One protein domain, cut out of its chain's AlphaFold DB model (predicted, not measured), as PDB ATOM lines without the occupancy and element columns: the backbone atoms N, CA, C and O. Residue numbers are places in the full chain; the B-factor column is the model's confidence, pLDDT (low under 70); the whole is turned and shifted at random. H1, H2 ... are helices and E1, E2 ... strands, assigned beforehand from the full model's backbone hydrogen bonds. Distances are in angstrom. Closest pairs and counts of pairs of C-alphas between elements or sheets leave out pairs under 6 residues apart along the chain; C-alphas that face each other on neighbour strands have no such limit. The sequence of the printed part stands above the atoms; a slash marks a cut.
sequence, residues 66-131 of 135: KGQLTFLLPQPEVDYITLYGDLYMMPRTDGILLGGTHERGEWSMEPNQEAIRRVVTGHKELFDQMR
ATOM      1  N   LYS A  66       7.799  31.662  45.333       97.00
ATOM      2  CA  LYS A  66       8.776  30.580  45.375       97.00
ATOM      3  C   LYS A  66       8.235  29.374  44.609       97.00
ATOM      4  O   LYS A  66       7.186  28.821  44.944       97.00
ATOM      5  N   GLY A  67       8.979  28.985  43.577       96.62
ATOM      6  CA  GLY A  67       8.802  27.741  42.838       96.62
ATOM      7  C   GLY A  67       9.930  26.777  43.182       96.62
ATOM      8  O   GLY A  67      11.090  27.031  42.869       96.62
ATOM      9  N   GLN A  68       9.594  25.671  43.835       96.69
ATOM     10  CA  GLN A  68      10.527  24.606  44.164       96.69
ATOM     11  C   GLN A  68      10.462  23.506  43.112       96.69
ATOM     12  O   GLN A  68       9.387  23.061  42.704       96.69
ATOM     13  N   LEU A  69      11.640  23.032  42.727       96.06
ATOM     14  CA  LEU A  69      11.827  21.993  41.729       96.06
ATOM     15  C   LEU A  69      12.450  20.754  42.373       96.06
ATOM     16  O   LEU A  69      13.349  20.862  43.205       96.06
ATOM     17  N   THR A  70      11.978  19.576  41.978       96.38
ATOM     18  CA  THR A  70      12.565  18.278  42.334       96.38
ATOM     19  C   THR A  70      13.114  17.639  41.068       96.38
ATOM     20  O   THR A  70      12.390  17.508  40.086       96.38
ATOM     21  N   PHE A  71      14.381  17.237  41.077       95.50
ATOM     22  CA  PHE A  71      15.031  16.654  39.907       95.50
ATOM     23  C   PHE A  71      15.154  15.138  40.045       95.50
ATOM     24  O   PHE A  71      15.630  14.630  41.059       95.50
ATOM     25  N   LEU A  72      14.748  14.423  39.001       96.12
ATOM     26  CA  LEU A  72      15.095  13.025  38.780       96.12
ATOM     27  C   LEU A  72      16.305  12.936  37.846       96.12
ATOM     28  O   LEU A  72      16.617  13.881  37.117       96.12
ATOM     29  N   LEU A  73      16.956  11.772  37.832       96.44
ATOM     30  CA  LEU A  73      18.024  11.488  36.877       96.44
ATOM     31  C   LEU A  73      17.516  11.605  35.424       96.44
ATOM     32  O   LEU A  73      16.333  11.345  35.172       96.44
ATOM     33  N   PRO A  74      18.393  11.971  34.470       94.50
ATOM     34  CA  PRO A  74      18.041  12.002  33.054       94.50
ATOM     35  C   PRO A  74      17.525  10.642  32.569       94.50
ATOM     36  O   PRO A  74      18.121   9.611  32.877       94.50
ATOM     37  N   GLN A  75      16.458  10.651  31.770       94.69
ATOM     38  CA  GLN A  75      15.927   9.471  31.076       94.69
ATOM     39  C   GLN A  75      15.752   9.849  29.596       94.69
ATOM     40  O   GLN A  75      14.809  10.575  29.275       94.69
ATOM     41  N   PRO A  76      16.688   9.465  28.706       91.25
ATOM     42  CA  PRO A  76      16.680   9.861  27.293       91.25
ATOM     43  C   PRO A  76      15.412   9.479  26.520       91.25
ATOM     44  O   PRO A  76      15.107  10.095  25.504       91.25
ATOM     45  N   GLU A  77      14.694   8.463  26.988       94.19
ATOM     46  CA  GLU A  77      13.420   8.000  26.447       94.19
ATOM     47  C   GLU A  77      12.237   8.929  26.761       94.19
ATOM     48  O   GLU A  77      11.189   8.814  26.129       94.19
ATOM     49  N   VAL A  78      12.380   9.849  27.723       94.25
ATOM     50  CA  VAL A  78      11.351  10.840  28.056       94.25
ATOM     51  C   VAL A  78      11.618  12.112  27.254       94.25
ATOM     52  O   VAL A  78      12.443  12.943  27.628       94.25
ATOM     53  N   ASP A  79      10.898  12.281  26.148       93.62
ATOM     54  CA  ASP A  79      11.063  13.388  25.196       93.62
ATOM     55  C   ASP A  79       9.867  14.362  25.150       93.62
ATOM     56  O   ASP A  79       9.819  15.275  24.320       93.62
ATOM     57  N   TYR A  80       8.930  14.212  26.087       93.44
ATOM     58  CA  TYR A  80       7.702  14.994  26.193       93.44
ATOM     59  C   TYR A  80       7.619  15.756  27.519       93.44
ATOM     60  O   TYR A  80       8.246  15.394  28.510       93.44
ATOM     61  N   ILE A  81       6.813  16.816  27.542       95.81
ATOM     62  CA  ILE A  81       6.452  17.533  28.772       95.81
ATOM     63  C   ILE A  81       5.081  17.068  29.260       95.81
ATOM     64  O   ILE A  81       4.237  16.678  28.451       95.81
ATOM     65  N   THR A  82       4.827  17.177  30.561       95.25
ATOM     66  CA  THR A  82       3.466  17.069  31.102       95.25
ATOM     67  C   THR A  82       3.086  18.358  31.810       95.25
ATOM     68  O   THR A  82       3.911  18.980  32.477       95.25
ATOM     69  N   LEU A  83       1.830  18.762  31.633       95.44
ATOM     70  CA  LEU A  83       1.186  19.862  32.341       95.44
ATOM     71  C   LEU A  83      -0.157  19.326  32.837       95.44
ATOM     72  O   LEU A  83      -1.013  18.969  32.024       95.44
ATOM     73  N   TYR A  84      -0.328  19.209  34.149       94.69
ATOM     74  CA  TYR A  84      -1.526  18.636  34.756       94.69
ATOM     75  C   TYR A  84      -1.874  19.361  36.057       94.69
ATOM     76  O   TYR A  84      -1.265  19.129  37.102       94.69
ATOM     77  N   GLY A  85      -2.865  20.254  35.986       93.38
ATOM     78  CA  GLY A  85      -3.166  21.163  37.091       93.38
ATOM     79  C   GLY A  85      -1.925  21.981  37.451       93.38
ATOM     80  O   GLY A  85      -1.322  22.598  36.577       93.38
ATOM     81  N   ASP A  86      -1.520  21.927  38.719       93.75
ATOM     82  CA  ASP A  86      -0.300  22.585  39.197       93.75
ATOM     83  C   ASP A  86       0.981  21.776  38.942       93.75
ATOM     84  O   ASP A  86       2.074  22.297  39.143       93.75
ATOM     85  N   LEU A  87       0.886  20.509  38.529       97.19
ATOM     86  CA  LEU A  87       2.050  19.655  38.295       97.19
ATOM     87  C   LEU A  87       2.593  19.853  36.880       97.19
ATOM     88  O   LEU A  87       1.843  19.852  35.901       97.19
ATOM     89  N   TYR A  88       3.914  19.963  36.774       97.19
ATOM     90  CA  TYR A  88       4.601  20.001  35.490       97.19
ATOM     91  C   TYR A  88       5.896  19.195  35.516       97.19
ATOM     92  O   TYR A  88       6.673  19.267  36.471       97.19
ATOM     93  N   MET A  89       6.140  18.471  34.423       97.06
ATOM     94  CA  MET A  89       7.364  17.715  34.177       97.06
ATOM     95  C   MET A  89       8.036  18.220  32.903       97.06
ATOM     96  O   MET A  89       7.390  18.339  31.859       97.06
ATOM     97  N   MET A  90       9.345  18.463  32.967       96.06
ATOM     98  CA  MET A  90      10.147  18.838  31.804       96.06
ATOM     99  C   MET A  90      11.436  18.012  31.729       96.06
ATOM    100  O   MET A  90      12.262  18.100  32.643       96.06
ATOM    101  N   PRO A  91      11.658  17.244  30.645       94.31
ATOM    102  CA  PRO A  91      12.919  16.557  30.434       94.31
ATOM    103  C   PRO A  91      13.994  17.552  29.986       94.31
ATOM    104  O   PRO A  91      13.762  18.428  29.144       94.31
ATOM    105  N   ARG A  92      15.186  17.411  30.560       90.19
ATOM    106  CA  ARG A  92      16.397  18.178  30.257       90.19
ATOM    107  C   ARG A  92      17.567  17.215  30.061       90.19
ATOM    108  O   ARG A  92      17.512  16.047  30.434       90.19
ATOM    109  N   THR A  93      18.664  17.714  29.495       87.56
ATOM    110  CA  THR A  93      19.888  16.915  29.303       87.56
ATOM    111  C   THR A  93      20.552  16.497  30.616       87.56
ATOM    112  O   THR A  93      21.300  15.528  30.641       87.56
ATOM    113  N   ASP A  94      20.310  17.246  31.686       88.25
ATOM    114  CA  ASP A  94      20.908  17.086  33.011       88.25
ATOM    115  C   ASP A  94      19.936  16.515  34.058       88.25
ATOM    116  O   ASP A  94      20.339  16.243  35.185       88.25
ATOM    117  N   GLY A  95      18.676  16.264  33.690       93.31
ATOM    118  CA  GLY A  95      17.698  15.626  34.567       93.31
ATOM    119  C   GLY A  95      16.271  15.747  34.055       93.31
ATOM    120  O   GLY A  95      16.006  16.387  33.040       93.31
ATOM    121  N   ILE A  96      15.325  15.162  34.782       95.62
ATOM    122  CA  ILE A  96      13.901  15.457  34.601       95.62
ATOM    123  C   ILE A  96      13.463  16.331  35.761       95.62
ATOM    124  O   ILE A  96      13.533  15.931  36.921       95.62
ATOM    125  N   LEU A  97      13.020  17.535  35.435       95.94
ATOM    126  CA  LEU A  97      12.513  18.494  36.397       95.94
ATOM    127  C   LEU A  97      11.037  18.199  36.661       95.94
ATOM    128  O   LEU A  97      10.244  18.144  35.722       95.94
ATOM    129  N   LEU A  98      10.687  18.057  37.936       97.69
ATOM    130  CA  LEU A  98       9.321  18.005  38.446       97.69
ATOM    131  C   LEU A  98       9.052  19.269  39.252       97.69
ATOM    132  O   LEU A  98       9.814  19.602  40.163       97.69
ATOM    133  N   GLY A  99       7.967  19.963  38.948       97.06
ATOM    134  CA  GLY A  99       7.574  21.158  39.678       97.06
ATOM    135  C   GLY A  99       6.122  21.137  40.123       97.06
ATOM    136  O   GLY A  99       5.416  20.132  40.006       97.06
ATOM    137  N   GLY A 100       5.708  22.277  40.669       94.56
ATOM    138  CA  GLY A 100       4.311  22.542  40.997       94.56
ATOM    139  C   GLY A 100       4.064  23.201  42.344       94.56
ATOM    140  O   GLY A 100       3.002  22.990  42.933       94.56
ATOM    141  N   THR A 101       5.032  23.949  42.883       96.56
ATOM    142  CA  THR A 101       4.774  24.884  43.991       96.56
ATOM    143  C   THR A 101       4.709  26.320  43.478       96.56
ATOM    144  O   THR A 101       5.388  26.678  42.516       96.56
ATOM    145  N   HIS A 102       3.873  27.122  44.137       95.75
ATOM    146  CA  HIS A 102       3.679  28.546  43.876       95.75
ATOM    147  C   HIS A 102       3.467  29.260  45.221       95.75
ATOM    148  O   HIS A 102       2.357  29.654  45.577       95.75
ATOM    149  N   GLU A 103       4.528  29.357  46.020       96.06
ATOM    150  CA  GLU A 103       4.475  29.854  47.400       96.06
ATOM    151  C   GLU A 103       4.675  31.380  47.420       96.06
ATOM    152  O   GLU A 103       5.795  31.888  47.365       96.06
ATOM    153  N   ARG A 104       3.567  32.134  47.437       96.81
ATOM    154  CA  ARG A 104       3.585  33.607  47.449       96.81
ATOM    155  C   ARG A 104       4.113  34.145  48.779       96.81
ATOM    156  O   ARG A 104       3.631  33.754  49.836       96.81
ATOM    157  N   GLY A 105       5.030  35.106  48.709       96.75
ATOM    158  CA  GLY A 105       5.610  35.781  49.869       96.75
ATOM    159  C   GLY A 105       6.655  34.956  50.623       96.75
ATOM    160  O   GLY A 105       7.195  35.442  51.611       96.75
ATOM    161  N   GLU A 106       6.957  33.741  50.162       97.31
ATOM    162  CA  GLU A 106       7.975  32.891  50.769       97.31
ATOM    163  C   GLU A 106       9.369  33.290  50.267       97.31
ATOM    164  O   GLU A 106       9.662  33.209  49.073       97.31
ATOM    165  N   TRP A 107      10.222  33.728  51.193       95.44
ATOM    166  CA  TRP A 107      11.585  34.199  50.924       95.44
ATOM    167  C   TRP A 107      12.659  33.167  51.281       95.44
ATOM    168  O   TRP A 107      13.817  33.323  50.898       95.44
ATOM    169  N   SER A 108      12.303  32.123  52.029       96.00
ATOM    170  CA  SER A 108      13.237  31.086  52.441       96.00
ATOM    171  C   SER A 108      13.762  30.313  51.236       96.00
ATOM    172  O   SER A 108      12.993  29.776  50.435       96.00
ATOM    173  N   MET A 109      15.082  30.170  51.163       95.88
ATOM    174  CA  MET A 109      15.751  29.326  50.170       95.88
ATOM    175  C   MET A 109      15.785  27.846  50.583       95.88
ATOM    176  O   MET A 109      16.202  27.002  49.792       95.88
ATOM    177  N   GLU A 110      15.320  27.511  51.791       96.88
ATOM    178  CA  GLU A 110      15.326  26.134  52.284       96.88
ATOM    179  C   GLU A 110      14.317  25.258  51.528       96.88
ATOM    180  O   GLU A 110      13.159  25.663  51.345       96.88
ATOM    181  N   PRO A 111      14.699  24.040  51.105       96.25
ATOM    182  CA  PRO A 111      13.773  23.123  50.460       96.25
ATOM    183  C   PRO A 111      12.640  22.672  51.393       96.25
ATOM    184  O   PRO A 111      12.862  22.085  52.454       96.25
ATOM    185  N   ASN A 112      11.402  22.857  50.946       96.31
ATOM    186  CA  ASN A 112      10.204  22.326  51.571       96.31
ATOM    187  C   ASN A 112      10.119  20.806  51.327       96.31
ATOM    188  O   ASN A 112       9.812  20.341  50.226       96.31
ATOM    189  N   GLN A 113      10.391  20.019  52.368       96.25
ATOM    190  CA  GLN A 113      10.412  18.552  52.298       96.25
ATOM    191  C   GLN A 113       9.032  17.939  52.024       96.25
ATOM    192  O   GLN A 113       8.930  16.864  51.432       96.25
ATOM    193  N   GLU A 114       7.953  18.592  52.453       96.44
ATOM    194  CA  GLU A 114       6.590  18.148  52.155       96.44
ATOM    195  C   GLU A 114       6.268  18.340  50.673       96.44
ATOM    196  O   GLU A 114       5.752  17.424  50.029       96.44
ATOM    197  N   ALA A 115       6.669  19.479  50.103       96.31
ATOM    198  CA  ALA A 115       6.498  19.753  48.685       96.31
ATOM    199  C   ALA A 115       7.195  18.711  47.796       96.31
ATOM    200  O   ALA A 115       6.601  18.290  46.806       96.31
ATOM    201  N   ILE A 116       8.394  18.239  48.170       96.88
ATOM    202  CA  ILE A 116       9.089  17.155  47.448       96.88
ATOM    203  C   ILE A 116       8.195  15.912  47.371       96.88
ATOM    204  O   ILE A 116       7.943  15.389  46.286       96.88
ATOM    205  N   ARG A 117       7.669  15.458  48.517       96.94
ATOM    206  CA  ARG A 117       6.813  14.263  48.579       96.94
ATOM    207  C   ARG A 117       5.536  14.456  47.768       96.94
ATOM    208  O   ARG A 117       5.191  13.585  46.980       96.94
ATOM    209  N   ARG A 118       4.868  15.604  47.920       97.38
ATOM    210  CA  ARG A 118       3.633  15.930  47.192       97.38
ATOM    211  C   ARG A 118       3.848  15.914  45.679       97.38
ATOM    212  O   ARG A 118       3.068  15.292  44.965       97.38
ATOM    213  N   VAL A 119       4.899  16.577  45.196       97.81
ATOM    214  CA  VAL A 119       5.194  16.680  43.761       97.81
ATOM    215  C   VAL A 119       5.527  15.308  43.178       97.81
ATOM    216  O   VAL A 119       4.977  14.947  42.141       97.81
ATOM    217  N   VAL A 120       6.372  14.517  43.844       97.31
ATOM    218  CA  VAL A 120       6.742  13.176  43.361       97.31
ATOM    219  C   VAL A 120       5.538  12.231  43.362       97.31
ATOM    220  O   VAL A 120       5.287  11.565  42.357       97.31
ATOM    221  N   THR A 121       4.764  12.194  44.452       97.38
ATOM    222  CA  THR A 121       3.566  11.347  44.551       97.38
ATOM    223  C   THR A 121       2.522  11.735  43.510       97.38
ATOM    224  O   THR A 121       2.020  10.858  42.814       97.38
ATOM    225  N   GLY A 122       2.259  13.030  43.317       97.06
ATOM    226  CA  GLY A 122       1.286  13.492  42.326       97.06
ATOM    227  C   GLY A 122       1.670  13.123  40.888       97.06
ATOM    228  O   GLY A 122       0.823  12.680  40.116       97.06
ATOM    229  N   HIS A 123       2.956  13.222  40.524       97.38
ATOM    230  CA  HIS A 123       3.415  12.758  39.208       97.38
ATOM    231  C   HIS A 123       3.290  11.239  39.069       97.38
ATOM    232  O   HIS A 123       2.869  10.750  38.022       97.38
ATOM    233  N   LYS A 124       3.608  10.477  40.123       96.25
ATOM    234  CA  LYS A 124       3.404   9.026  40.127       96.25
ATOM    235  C   LYS A 124       1.934   8.666  39.896       96.25
ATOM    236  O   LYS A 124       1.654   7.823  39.051       96.25
ATOM    237  N   GLU A 125       1.010   9.303  40.608       95.94
ATOM    238  CA  GLU A 125      -0.432   9.074  40.464       95.94
ATOM    239  C   GLU A 125      -0.938   9.432  39.063       95.94
ATOM    240  O   GLU A 125      -1.755   8.702  38.501       95.94
ATOM    241  N   LEU A 126      -0.432  10.523  38.477       94.75
ATOM    242  CA  LEU A 126      -0.731  10.906  37.097       94.75
ATOM    243  C   LEU A 126      -0.330   9.798  36.113       94.75
ATOM    244  O   LEU A 126      -1.138   9.383  35.287       94.75
ATOM    245  N   PHE A 127       0.902   9.295  36.206       94.50
ATOM    246  CA  PHE A 127       1.381   8.250  35.298       94.50
ATOM    247  C   PHE A 127       0.753   6.880  35.575       94.50
ATOM    248  O   PHE A 127       0.557   6.101  34.643       94.50
ATOM    249  N   ASP A 128       0.384   6.580  36.821       94.88
ATOM    250  CA  ASP A 128      -0.345   5.357  37.165       94.88
ATOM    251  C   ASP A 128      -1.714   5.305  36.468       94.88
ATOM    252  O   ASP A 128      -2.098   4.247  35.973       94.88
ATOM    253  N   GLN A 129      -2.402   6.445  36.331       92.00
ATOM    254  CA  GLN A 129      -3.669   6.554  35.591       92.00
ATOM    255  C   GLN A 129      -3.516   6.363  34.075       92.00
ATOM    256  O   GLN A 129      -4.491   6.055  33.393       92.00
ATOM    257  N   MET A 130      -2.308   6.544  33.538       90.19
ATOM    258  CA  MET A 130      -2.014   6.357  32.115       90.19
ATOM    259  C   MET A 130      -1.618   4.919  31.773       90.19
ATOM    260  O   MET A 130      -1.493   4.587  30.592       90.19
ATOM    261  N   ARG A 131      -1.395   4.055  32.772       87.12
ATOM    262  CA  ARG A 131      -1.034   2.663  32.500       87.12
ATOM    263  C   ARG A 131      -2.217   1.927  31.874       87.12
ATOM    264  O   ARG A 131      -3.333   2.023  32.387       87.12
TER     265      ARG A 131
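AT A GLANCE: This is residues 66 to 131 of the 135 residues of the protein "DAO domain-containing protein" of Candidatus Latescibacteria bacterium (UniProt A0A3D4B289). A small twisted sheet of four strands is covered on one face by a single helix, H1, which runs across the strands; a long loop, residues 100 to 112, leads from E4 to H1. The 66 printed residues hold four named strands and then one named helix, E1 E2 E3 E4 H1. The antiparallel sheet has the order E1, E4, E3, E2. The class is mixed, helices and strands; the whole is compact, with a radius of gyration of the C-alphas of 12.3 A and spans of 36 by 26 by 17 A.

HOW THE PARTS SIT: E1, residues 70 to 72, is an edge strand antiparallel to E4, residues 95 to 99, with N 70 and O 98 2.8 A apart. E2, residues 82 to 84, is the other edge strand; it forms a hairpin with E3, residues 87 to 92, where N 84 and O 87 are 2.9 A apart. E3 and E4 form a second hairpin, with N 90 and O 97 2.9 A apart. E2 E3 E4 are a meander, each strand the antiparallel neighbour of the one before; with E1, the antiparallel neighbour of E4, they make a Greek key. E2 and E4 are apart. H1, residues 113 to 129, is on the sheet in two layers, helix over one face, at a height over the sheet of 8.3 A. It lies over E3 and E2, and only just over E4, with 3 C-alphas; on the local plane it runs across the strands, at 72 degrees to E2. Its closest C-alphas to E1 are those of Ile 116 and Thr 70, 6.3 A apart. In H1 every O i to N i+4 pair is within hydrogen-bond range.

IN THESE COORDINATES: E1 begins at C-alpha 70, (12.565, 18.278, 42.334), and measures 6.8 A; E2 measures 6.4 A, E3 16.5 A and E4 12.6 A. H1 measures 24.9 A and ends at C-alpha 129, (-3.669, 6.554, 35.591).

THE WHOLE: The C-alphas of Trp 107 and Arg 131, the two farthest apart, are 38.6 A from each other. The link from E4 to H1 is long, and the printed part has no cut. No printed residue is under 70 in pLDDT.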